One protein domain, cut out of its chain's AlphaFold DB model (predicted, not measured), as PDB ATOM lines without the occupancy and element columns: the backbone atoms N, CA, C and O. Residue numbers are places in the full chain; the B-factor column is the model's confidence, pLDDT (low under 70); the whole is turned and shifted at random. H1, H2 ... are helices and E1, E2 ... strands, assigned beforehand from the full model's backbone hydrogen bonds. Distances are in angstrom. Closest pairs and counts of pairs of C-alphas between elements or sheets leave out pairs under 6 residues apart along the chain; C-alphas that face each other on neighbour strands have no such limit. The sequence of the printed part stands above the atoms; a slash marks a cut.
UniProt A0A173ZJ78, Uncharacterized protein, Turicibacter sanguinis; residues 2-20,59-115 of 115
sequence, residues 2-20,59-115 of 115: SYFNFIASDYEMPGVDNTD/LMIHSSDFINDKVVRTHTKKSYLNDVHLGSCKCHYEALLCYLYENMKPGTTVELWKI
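Overview. This is residues 2 to 20 and 59 to 115 of the 115 residues of an uncharacterized protein of Turicibacter sanguinis (UniProt A0A173ZJ78). A twisted antiparallel sheet of four strands forms the middle of this domain, with the one long helix, H2, to one side of it and the four-residue helix H1 out on another side, each only grazing the sheet. The 76 printed residues have two named helices and four named strands, in the order E1, E2, H1, E3, H2, E4 along the chain, and the sheet's order is E2, E3, E1, E4. The class is mixed, helices and strands, though under half of the residues, 37 of 76, are in named elements. The whole is compact and rounded, with a radius of gyration of the C-alphas of 12.0 A and spans of 33 by 32 by 19 A.

Along the chain. Find C-alpha 5 at (330.143, 5.969, 250.905), where strand E1, residues 5 to 9, begins; it runs 13.6 A. E3, residues 80 to 85, is the longest strand at 16.4 A. E2 is residues 60 to 63, 10.3 A, and E4 is residues 111 to 114, 10.2 A, ending at C-alpha 114 at (330.062, 1.782, 252.708). Look at C-alpha 90 at (316.872, 2.036, 242.694) for the start of H2, residues 90 to 103, 20.3 A long. H1 is residues 69 to 72.

Arrangement. Begin at the inner strands E3 and E1, antiparallel at 152 degrees, where you find N 7 and O 82 within hydrogen-bond range at 2.9 A. On the other side of E3 is E2, an edge strand, antiparallel to E3 at 152 degrees, with N 83 and O 62 at 2.8 A. At the other edge E4 is antiparallel to E1 at 163 degrees, with N 8 and O 111 at 2.9 A. E2 and E4 are apart. From edge to edge the strands' lines turn by 70 degrees. H2 is on the sheet but only grazes it with residues 92 to 100. E3, H2 and E4 make a split strand-helix-strand unit, two strands running the same way with E1 between them, and its crossover is right-handed. H1 is only just on the sheet, with 5 pairs of C-alphas within 10 A, and only grazes it with residues 69 to 72. H1 and H2 are apart. In H2 every O i to N i+4 pair is within hydrogen-bond range; H1 is too short for such a pair.

Size, cuts and confidence. Look to the C-alphas of Asp 20 and Thr 74 for the two farthest apart, 34.7 A. Residues 21 to 58 are not printed, and C-alphas 20 and 59 are 10.8 A apart across this cut. Of the links that are printed whole, none is long. Mean pLDDT of the printed part is 83.2; residues 2 to 4 and 64 to 69 are under 70.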
ATOM      1  N   SER A   2     328.044   7.671 261.429       43.69
ATOM      2  CA  SER A   2     328.513   8.332 260.210       43.69
ATOM      3  C   SER A   2     328.668   7.267 259.132       43.69
ATOM      4  O   SER A   2     329.506   6.390 259.304       43.69
ATOM      5  N   TYR A   3     327.825   7.319 258.100       60.59
ATOM      6  CA  TYR A   3     327.946   6.458 256.930       60.59
ATOM      7  C   TYR A   3     328.854   7.153 255.916       60.59
ATOM      8  O   TYR A   3     328.500   8.228 255.436       60.59
ATOM      9  N   PHE A   4     330.006   6.570 255.597       66.88
ATOM     10  CA  PHE A   4     330.851   7.026 254.493       66.88
ATOM     11  C   PHE A   4     330.611   6.115 253.296       66.88
ATOM     12  O   PHE A   4     330.892   4.918 253.381       66.88
ATOM     13  N   ASN A   5     330.121   6.668 252.186       85.38
ATOM     14  CA  ASN A   5     330.143   5.969 250.905       85.38
ATOM     15  C   ASN A   5     331.240   6.592 250.046       85.38
ATOM     16  O   ASN A   5     331.241   7.805 249.855       85.38
ATOM     17  N   PHE A   6     332.159   5.785 249.526       88.44
ATOM     18  CA  PHE A   6     333.226   6.301 248.673       88.44
ATOM     19  C   PHE A   6     333.629   5.321 247.576       88.44
ATOM     20  O   PHE A   6     333.496   4.099 247.714       88.44
ATOM     21  N   ILE A   7     334.154   5.886 246.490       91.12
ATOM     22  CA  ILE A   7     334.857   5.163 245.434       91.12
ATOM     23  C   ILE A   7     336.356   5.310 245.672       91.12
ATOM     24  O   ILE A   7     336.846   6.422 245.872       91.12
ATOM     25  N   ALA A   8     337.087   4.200 245.611       92.12
ATOM     26  CA  ALA A   8     338.543   4.199 245.653       92.12
ATOM     27  C   ALA A   8     339.134   3.681 244.334       92.12
ATOM     28  O   ALA A   8     338.740   2.621 243.837       92.12
ATOM     29  N   SER A   9     340.093   4.413 243.764       93.12
ATOM     30  CA  SER A   9     340.657   4.135 242.434       93.12
ATOM     31  C   SER A   9     342.151   4.475 242.327       93.12
ATOM     32  O   SER A   9     342.724   5.217 243.126       93.12
ATOM     33  N   ASP A  10     342.813   3.926 241.304       93.19
ATOM     34  CA  ASP A  10     344.232   4.208 241.008       93.19
ATOM     35  C   ASP A  10     344.432   5.475 240.155       93.19
ATOM     36  O   ASP A  10     345.547   5.802 239.754       93.19
ATOM     37  N   TYR A  11     343.349   6.177 239.833       92.38
ATOM     38  CA  TYR A  11     343.347   7.395 239.032       92.38
ATOM     39  C   TYR A  11     342.194   8.292 239.455       92.38
ATOM     40  O   TYR A  11     341.156   7.810 239.906       92.38
ATOM     41  N   GLU A  12     342.370   9.589 239.250       89.75
ATOM     42  CA  GLU A  12     341.326  10.577 239.477       89.75
ATOM     43  C   GLU A  12     340.116  10.292 238.581       89.75
ATOM     44  O   GLU A  12     340.255  10.157 237.360       89.75
ATOM     45  N   MET A  13     338.944  10.159 239.201       90.31
ATOM     46  CA  MET A  13     337.679  10.025 238.484       90.31
ATOM     47  C   MET A  13     336.965  11.378 238.468       90.31
ATOM     48  O   MET A  13     337.068  12.114 239.451       90.31
ATOM     49  N   PRO A  14     336.256  11.718 237.381       91.44
ATOM     50  CA  PRO A  14     335.601  13.012 237.263       91.44
ATOM     51  C   PRO A  14     334.490  13.159 238.300       91.44
ATOM     52  O   PRO A  14     333.716  12.228 238.524       91.44
ATOM     53  N   GLY A  15     334.408  14.332 238.920       89.69
ATOM     54  CA  GLY A  15     333.316  14.647 239.829       89.69
ATOM     55  C   GLY A  15     331.975  14.766 239.102       89.69
ATOM     56  O   GLY A  15     331.924  15.086 237.914       89.69
ATOM     57  N   VAL A  16     330.899  14.523 239.841       88.44
ATOM     58  CA  VAL A  16     329.515  14.704 239.400       88.44
ATOM     59  C   VAL A  16     328.830  15.606 240.410       88.44
ATOM     60  O   VAL A  16     328.839  15.323 241.606       88.44
ATOM     61  N   ASP A  17     328.254  16.696 239.924       82.69
ATOM     62  CA  ASP A  17     327.371  17.559 240.697       82.69
ATOM     63  C   ASP A  17     325.922  17.233 240.346       82.69
ATOM     64  O   ASP A  17     325.598  17.024 239.181       82.69
ATOM     65  N   ASN A  18     325.044  17.256 241.347       75.44
ATOM     66  CA  ASN A  18     323.602  17.246 241.122       75.44
ATOM     67  C   ASN A  18     323.203  18.590 240.489       75.44
ATOM     68  O   ASN A  18     323.439  19.661 241.065       75.44
ATOM     69  N   THR A  19     322.670  18.516 239.269       70.31
ATOM     70  CA  THR A  19     322.328  19.675 238.431       70.31
ATOM     71  C   THR A  19     320.958  20.262 238.742       70.31
ATOM     72  O   THR A  19     320.704  21.408 238.371       70.31
ATOM     73  N   ASP A  20     320.126  19.526 239.473       71.06
ATOM     74  CA  ASP A  20     318.770  19.923 239.860       71.06
ATOM     75  C   ASP A  20     318.756  20.771 241.145       71.06
ATOM     76  O   ASP A  20     317.725  21.258 241.606       71.06
ATOM     77  N   LEU A  59     322.880  11.348 242.451       82.50
ATOM     78  CA  LEU A  59     324.292  10.974 242.460       82.50
ATOM     79  C   LEU A  59     325.191  12.218 242.445       82.50
ATOM     80  O   LEU A  59     325.278  12.924 241.443       82.50
ATOM     81  N   MET A  60     325.939  12.421 243.528       86.50
ATOM     82  CA  MET A  60     327.043  13.376 243.572       86.50
ATOM     83  C   MET A  60     328.335  12.652 243.911       86.50
ATOM     84  O   MET A  60     328.381  11.809 244.810       86.50
ATOM     85  N   ILE A  61     329.391  12.997 243.185       87.81
ATOM     86  CA  ILE A  61     330.722  12.427 243.355       87.81
ATOM     87  C   ILE A  61     331.705  13.580 243.441       87.81
ATOM     88  O   ILE A  61     331.853  14.349 242.493       87.81
ATOM     89  N   HIS A  62     332.405  13.687 244.560       87.50
ATOM     90  CA  HIS A  62     333.376  14.754 244.776       87.50
ATOM     91  C   HIS A  62     334.695  14.179 245.256       87.50
ATOM     92  O   HIS A  62     334.721  13.185 245.980       87.50
ATOM     93  N   SER A  63     335.799  14.817 244.864       80.81
ATOM     94  CA  SER A  63     337.085  14.513 245.482       80.81
ATOM     95  C   SER A  63     336.971  14.786 246.975       80.81
ATOM     96  O   SER A  63     336.483  15.838 247.392       80.81
ATOM     97  N   SER A  64     337.360  13.804 247.775       68.12
ATOM     98  CA  SER A  64     337.208  13.907 249.212       68.12
ATOM     99  C   SER A  64     338.474  14.476 249.852       68.12
ATOM    100  O   SER A  64     339.428  13.734 250.102       68.12
ATOM    101  N   ASP A  65     338.409  15.731 250.285       63.22
ATOM    102  CA  ASP A  65     339.357  16.288 251.261       63.22
ATOM    103  C   ASP A  65     338.957  15.966 252.720       63.22
ATOM    104  O   ASP A  65     339.767  16.092 253.639       63.22
ATOM    105  N   PHE A  66     337.697  15.557 252.947       57.06
ATOM    106  CA  PHE A  66     337.074  15.436 254.274       57.06
ATOM    107  C   PHE A  66     337.031  14.020 254.850       57.06
ATOM    108  O   PHE A  66     336.887  13.869 256.070       57.06
ATOM    109  N   ILE A  67     337.180  12.981 254.025       60.91
ATOM    110  CA  ILE A  67     337.428  11.628 254.512       60.91
ATOM    111  C   ILE A  67     338.711  11.676 255.336       60.91
ATOM    112  O   ILE A  67     339.821  11.808 254.825       60.91
ATOM    113  N   ASN A  68     338.535  11.577 256.648       58.00
ATOM    114  CA  ASN A  68     339.605  11.565 257.624       58.00
ATOM    115  C   ASN A  68     340.517  10.371 257.305       58.00
ATOM    116  O   ASN A  68     340.205   9.220 257.630       58.00
ATOM    117  N   ASP A  69     341.613  10.673 256.611       65.69
ATOM    118  CA  ASP A  69     342.425   9.763 255.798       65.69
ATOM    119  C   ASP A  69     342.774   8.465 256.546       65.69
ATOM    120  O   ASP A  69     342.780   7.375 255.993       65.69
ATOM    121  N   LYS A  70     342.933   8.523 257.871       70.31
ATOM    122  CA  LYS A  70     343.273   7.355 258.691       70.31
ATOM    123  C   LYS A  70     342.255   6.214 258.666       70.31
ATOM    124  O   LYS A  70     342.700   5.075 258.667       70.31
ATOM    125  N   VAL A  71     340.943   6.470 258.696       76.31
ATOM    126  CA  VAL A  71     339.938   5.384 258.800       76.31
ATOM    127  C   VAL A  71     339.674   4.759 257.438       76.31
ATOM    128  O   VAL A  71     339.625   3.541 257.304       76.31
ATOM    129  N   VAL A  72     339.550   5.567 256.393       78.25
ATOM    130  CA  VAL A  72     339.316   5.026 255.051       78.25
ATOM    131  C   VAL A  72     340.565   4.350 254.492       78.25
ATOM    132  O   VAL A  72     340.457   3.275 253.902       78.25
ATOM    133  N   ARG A  73     341.769   4.863 254.778       82.81
ATOM    134  CA  ARG A  73     343.017   4.203 254.355       82.81
ATOM    135  C   ARG A  73     343.300   2.880 255.066       82.81
ATOM    136  O   ARG A  73     344.193   2.161 254.626       82.81
ATOM    137  N   THR A  74     342.560   2.494 256.114       85.81
ATOM    138  CA  THR A  74     342.637   1.100 256.600       85.81
ATOM    139  C   THR A  74     341.903   0.117 255.694       85.81
ATOM    140  O   THR A  74     342.189  -1.075 255.753       85.81
ATOM    141  N   HIS A  75     340.960   0.592 254.877       86.88
ATOM    142  CA  HIS A  75     340.097  -0.247 254.044       86.88
ATOM    143  C   HIS A  75     340.611  -0.370 252.609       86.88
ATOM    144  O   HIS A  75     340.395  -1.394 251.972       86.88
ATOM    145  N   THR A  76     341.353   0.626 252.117       89.75
ATOM    146  CA  THR A  76     341.862   0.635 250.744       89.75
ATOM    147  C   THR A  76     343.301   1.133 250.639       89.75
ATOM    148  O   THR A  76     343.751   1.979 251.411       89.75
ATOM    149  N   LYS A  77     344.023   0.610 249.640       89.88
ATOM    150  CA  LYS A  77     345.370   1.063 249.243       89.88
ATOM    151  C   LYS A  77     345.361   1.918 247.974       89.88
ATOM    152  O   LYS A  77     346.427   2.338 247.528       89.88
ATOM    153  N   LYS A  78     344.187   2.136 247.378       91.12
ATOM    154  CA  LYS A  78     344.016   2.961 246.182       91.12
ATOM    155  C   LYS A  78     344.429   4.402 246.470       91.12
ATOM    156  O   LYS A  78     344.277   4.884 247.594       91.12
ATOM    157  N   SER A  79     344.978   5.081 245.467       89.75
ATOM    158  CA  SER A  79     345.538   6.426 245.637       89.75
ATOM    159  C   SER A  79     344.457   7.502 245.734       89.75
ATOM    160  O   SER A  79     344.568   8.394 246.575       89.75
ATOM    161  N   TYR A  80     343.389   7.384 244.948       89.50
ATOM    162  CA  TYR A  80     342.326   8.381 244.846       89.50
ATOM    163  C   TYR A  80     341.073   7.922 245.583       89.50
ATOM    164  O   TYR A  80     340.725   6.740 245.543       89.50
ATOM    165  N   LEU A  81     340.421   8.870 246.258       90.00
ATOM    166  CA  LEU A  81     339.187   8.672 247.008       90.00
ATOM    167  C   LEU A  81     338.187   9.748 246.599       90.00
ATOM    168  O   LEU A  81     338.507  10.936 246.656       90.00
ATOM    169  N   ASN A  82     336.982   9.322 246.236       89.25
ATOM    170  CA  ASN A  82     335.869  10.216 245.958       89.25
ATOM    171  C   ASN A  82     334.711   9.897 246.894       89.25
ATOM    172  O   ASN A  82     334.278   8.744 246.955       89.25
ATOM    173  N   ASP A  83     334.207  10.914 247.585       88.62
ATOM    174  CA  ASP A  83     332.962  10.823 248.337       88.62
ATOM    175  C   ASP A  83     331.803  10.601 247.368       88.62
ATOM    176  O   ASP A  83     331.730  11.229 246.309       88.62
ATOM    177  N   VAL A  84     330.901   9.701 247.745       87.88
ATOM    178  CA  VAL A  84     329.683   9.400 246.999       87.88
ATOM    179  C   VAL A  84     328.487   9.769 247.858       87.88
ATOM    180  O   VAL A  84     328.205   9.136 248.877       87.88
ATOM    181  N   HIS A  85     327.736  10.764 247.409       84.38
ATOM    182  CA  HIS A  85     326.404  11.023 247.924       84.38
ATOM    183  C   HIS A  85     325.404  10.388 246.972       84.38
ATOM    184  O   HIS A  85     325.447  10.598 245.761       84.38
ATOM    185  N   LEU A  86     324.556   9.539 247.536       79.94
ATOM    186  CA  LEU A  86     323.592   8.760 246.790       79.94
ATOM    187  C   LEU A  86     322.362   8.553 247.658       79.94
ATOM    188  O   LEU A  86     322.483   8.057 248.783       79.94
ATOM    189  N   GLY A  87     321.192   8.880 247.125       75.38
ATOM    190  CA  GLY A  87     319.931   8.583 247.780       75.38
ATOM    191  C   GLY A  87     319.629   7.086 247.762       75.38
ATOM    192  O   GLY A  87     320.388   6.262 247.248       75.38
ATOM    193  N   SER A  88     318.481   6.714 248.318       71.00
ATOM    194  CA  SER A  88     318.155   5.305 248.573       71.00
ATOM    195  C   SER A  88     317.336   4.611 247.475       71.00
ATOM    196  O   SER A  88     317.088   3.406 247.578       71.00
ATOM    197  N   CYS A  89     316.926   5.318 246.413       74.12
ATOM    198  CA  CYS A  89     316.125   4.719 245.344       74.12
ATOM    199  C   CYS A  89     316.959   3.834 244.405       74.12
ATOM    200  O   CYS A  89     318.161   4.019 244.209       74.12
ATOM    201  N   LYS A  90     316.281   2.892 243.738       78.88
ATOM    202  CA  LYS A  90     316.872   2.036 242.694       78.88
ATOM    203  C   LYS A  90     317.481   2.849 241.543       78.88
ATOM    204  O   LYS A  90     318.540   2.477 241.048       78.88
ATOM    205  N   CYS A  91     316.839   3.959 241.176       79.12
ATOM    206  CA  CYS A  91     317.312   4.905 240.167       79.12
ATOM    207  C   CYS A  91     318.732   5.421 240.448       79.12
ATOM    208  O   CYS A  91     319.568   5.454 239.549       79.12
ATOM    209  N   HIS A  92     319.040   5.751 241.701       79.88
ATOM    210  CA  HIS A  92     320.347   6.289 242.068       79.88
ATOM    211  C   HIS A  92     321.448   5.229 241.936       79.88
ATOM    212  O   HIS A  92     322.519   5.499 241.396       79.88
ATOM    213  N   TYR A  93     321.180   3.980 242.332       82.44
ATOM    214  CA  TYR A  93     322.138   2.890 242.122       82.44
ATOM    215  C   TYR A  93     322.415   2.624 240.637       82.44
ATOM    216  O   TYR A  93     323.557   2.345 240.272       82.44
ATOM    217  N   GLU A  94     321.398   2.727 239.780       86.44
ATOM    218  CA  GLU A  94     321.571   2.619 238.327       86.44
ATOM    219  C   GLU A  94     322.437   3.765 237.784       86.44
ATOM    220  O   GLU A  94     323.380   3.502 237.038       86.44
ATOM    221  N   ALA A  95     322.211   5.003 238.239       86.00
ATOM    222  CA  ALA A  95     323.047   6.151 237.885       86.00
ATOM    223  C   ALA A  95     324.518   5.952 238.290       86.00
ATOM    224  O   ALA A  95     325.419   6.204 237.489       86.00
ATOM    225  N   LEU A  96     324.779   5.427 239.496       88.81
ATOM    226  CA  LEU A  96     326.138   5.103 239.942       88.81
ATOM    227  C   LEU A  96     326.794   4.050 239.036       88.81
ATOM    228  O   LEU A  96     327.956   4.198 238.663       88.81
ATOM    229  N   LEU A  97     326.069   2.995 238.658       90.25
ATOM    230  CA  LEU A  97     326.596   1.961 237.762       90.25
ATOM    231  C   LEU A  97     326.906   2.512 236.365       90.25
ATOM    232  O   LEU A  97     327.958   2.185 235.815       90.25
ATOM    233  N   CYS A  98     326.034   3.359 235.813       91.25
ATOM    234  CA  CYS A  98     326.277   4.054 234.548       91.25
ATOM    235  C   CYS A  98     327.535   4.924 234.630       91.25
ATOM    236  O   CYS A  98     328.431   4.778 233.799       91.25
ATOM    237  N   TYR A  99     327.657   5.738 235.680       92.62
ATOM    238  CA  TYR A  99     328.848   6.549 235.916       92.62
ATOM    239  C   TYR A  99     330.124   5.697 235.955       92.62
ATOM    240  O   TYR A  99     331.110   6.025 235.293       92.62
ATOM    241  N   LEU A 100     330.125   4.586 236.699       92.81
ATOM    242  CA  LEU A 100     331.292   3.707 236.779       92.81
ATOM    243  C   LEU A 100     331.627   3.108 235.412       92.81
ATOM    244  O   LEU A 100     332.789   3.101 235.020       92.81
ATOM    245  N   TYR A 101     330.625   2.646 234.664       91.19
ATOM    246  CA  TYR A 101     330.830   2.071 233.337       91.19
ATOM    247  C   TYR A 101     331.473   3.064 232.358       91.19
ATOM    248  O   TYR A 101     332.377   2.693 231.612       91.19
ATOM    249  N   GLU A 102     331.043   4.323 232.385       93.06
ATOM    250  CA  GLU A 102     331.535   5.369 231.482       93.06
ATOM    251  C   GLU A 102     332.926   5.891 231.862       93.06
ATOM    252  O   GLU A 102     333.699   6.287 230.989       93.06
ATOM    253  N   ASN A 103     333.260   5.878 233.155       93.44
ATOM    254  CA  ASN A 103     334.467   6.525 233.673       93.44
ATOM    255  C   ASN A 103     335.566   5.541 234.088       93.44
ATOM    256  O   ASN A 103     336.694   5.956 234.380       93.44
ATOM    257  N   MET A 104     335.280   4.235 234.093       93.50
ATOM    258  CA  MET A 104     336.287   3.225 234.383       93.50
ATOM    259  C   MET A 104     337.276   3.050 233.231       93.50
ATOM    260  O   MET A 104     336.917   2.732 232.098       93.50
ATOM    261  N   LYS A 105     338.571   3.162 233.539       90.69
ATOM    262  CA  LYS A 105     339.633   2.852 232.577       90.69
ATOM    263  C   LYS A 105     339.722   1.335 232.340       90.69
ATOM    264  O   LYS A 105     339.755   0.575 233.315       90.69
ATOM    265  N   PRO A 106     339.831   0.866 231.083       90.31
ATOM    266  CA  PRO A 106     339.995  -0.555 230.786       90.31
ATOM    267  C   PRO A 106     341.171  -1.185 231.542       90.31
ATOM    268  O   PRO A 106     342.251  -0.603 231.625       90.31
ATOM    269  N   GLY A 107     340.961  -2.386 232.088       89.56
ATOM    270  CA  GLY A 107     341.985  -3.124 232.837       89.56
ATOM    271  C   GLY A 107     342.260  -2.600 234.251       89.56
ATOM    272  O   GLY A 107     343.179  -3.093 234.903       89.56
ATOM    273  N   THR A 108     341.481  -1.632 234.741       90.62
ATOM    274  CA  THR A 108     341.585  -1.127 236.117       90.62
ATOM    275  C   THR A 108     340.493  -1.693 237.018       90.62
ATOM    276  O   THR A 108     339.479  -2.212 236.548       90.62
ATOM    277  N   THR A 109     340.704  -1.591 238.330       92.12
ATOM    278  CA  THR A 109     339.690  -1.908 239.338       92.12
ATOM    279  C   THR A 109     339.381  -0.677 240.170       92.12
ATOM    280  O   THR A 109     340.278   0.094 240.522       92.12
ATOM    281  N   VAL A 110     338.104  -0.521 240.495       93.12
ATOM    282  CA  VAL A 110     337.600   0.470 241.446       93.12
ATOM    283  C   VAL A 110     336.940  -0.273 242.598       93.12
ATOM    284  O   VAL A 110     336.405  -1.367 242.411       93.12
ATOM    285  N   GLU A 111     337.009   0.299 243.789       92.38
ATOM    286  CA  GLU A 111     336.412  -0.270 244.993       92.38
ATOM    287  C   GLU A 111     335.261   0.624 245.449       92.38
ATOM    288  O   GLU A 111     335.403   1.845 245.473       92.38
ATOM    289  N   LEU A 112     334.136   0.011 245.817       90.19
ATOM    290  CA  LEU A 112     332.987   0.696 246.401       90.19
ATOM    291  C   LEU A 112     332.899   0.328 247.873       90.19
ATOM    292  O   LEU A 112     332.831  -0.854 248.216       90.19
ATOM    293  N   TRP A 113     332.872   1.338 248.730       87.62
ATOM    294  CA  TRP A 113     332.850   1.154 250.171       87.62
ATOM    295  C   TRP A 113     331.659   1.868 250.792       87.62
ATOM    296  O   TRP A 113     331.306   2.969 250.375       87.62
ATOM    297  N   LYS A 114     331.072   1.226 251.805       84.81
ATOM    298  CA  LYS A 114     330.062   1.782 252.708       84.81
ATOM    299  C   LYS A 114     330.459   1.412 254.135       84.81
ATOM    300  O   LYS A 114     330.415   0.229 254.477       84.81
ATOM    301  N   ILE A 115     330.894   2.395 254.921       76.88
ATOM    302  CA  ILE A 115     331.401   2.240 256.299       76.88
ATOM    303  C   ILE A 115     330.472   2.957 257.262       76.88
ATOM    304  O   ILE A 115     330.109   4.102 256.925       76.88
TER     305      ILE A 115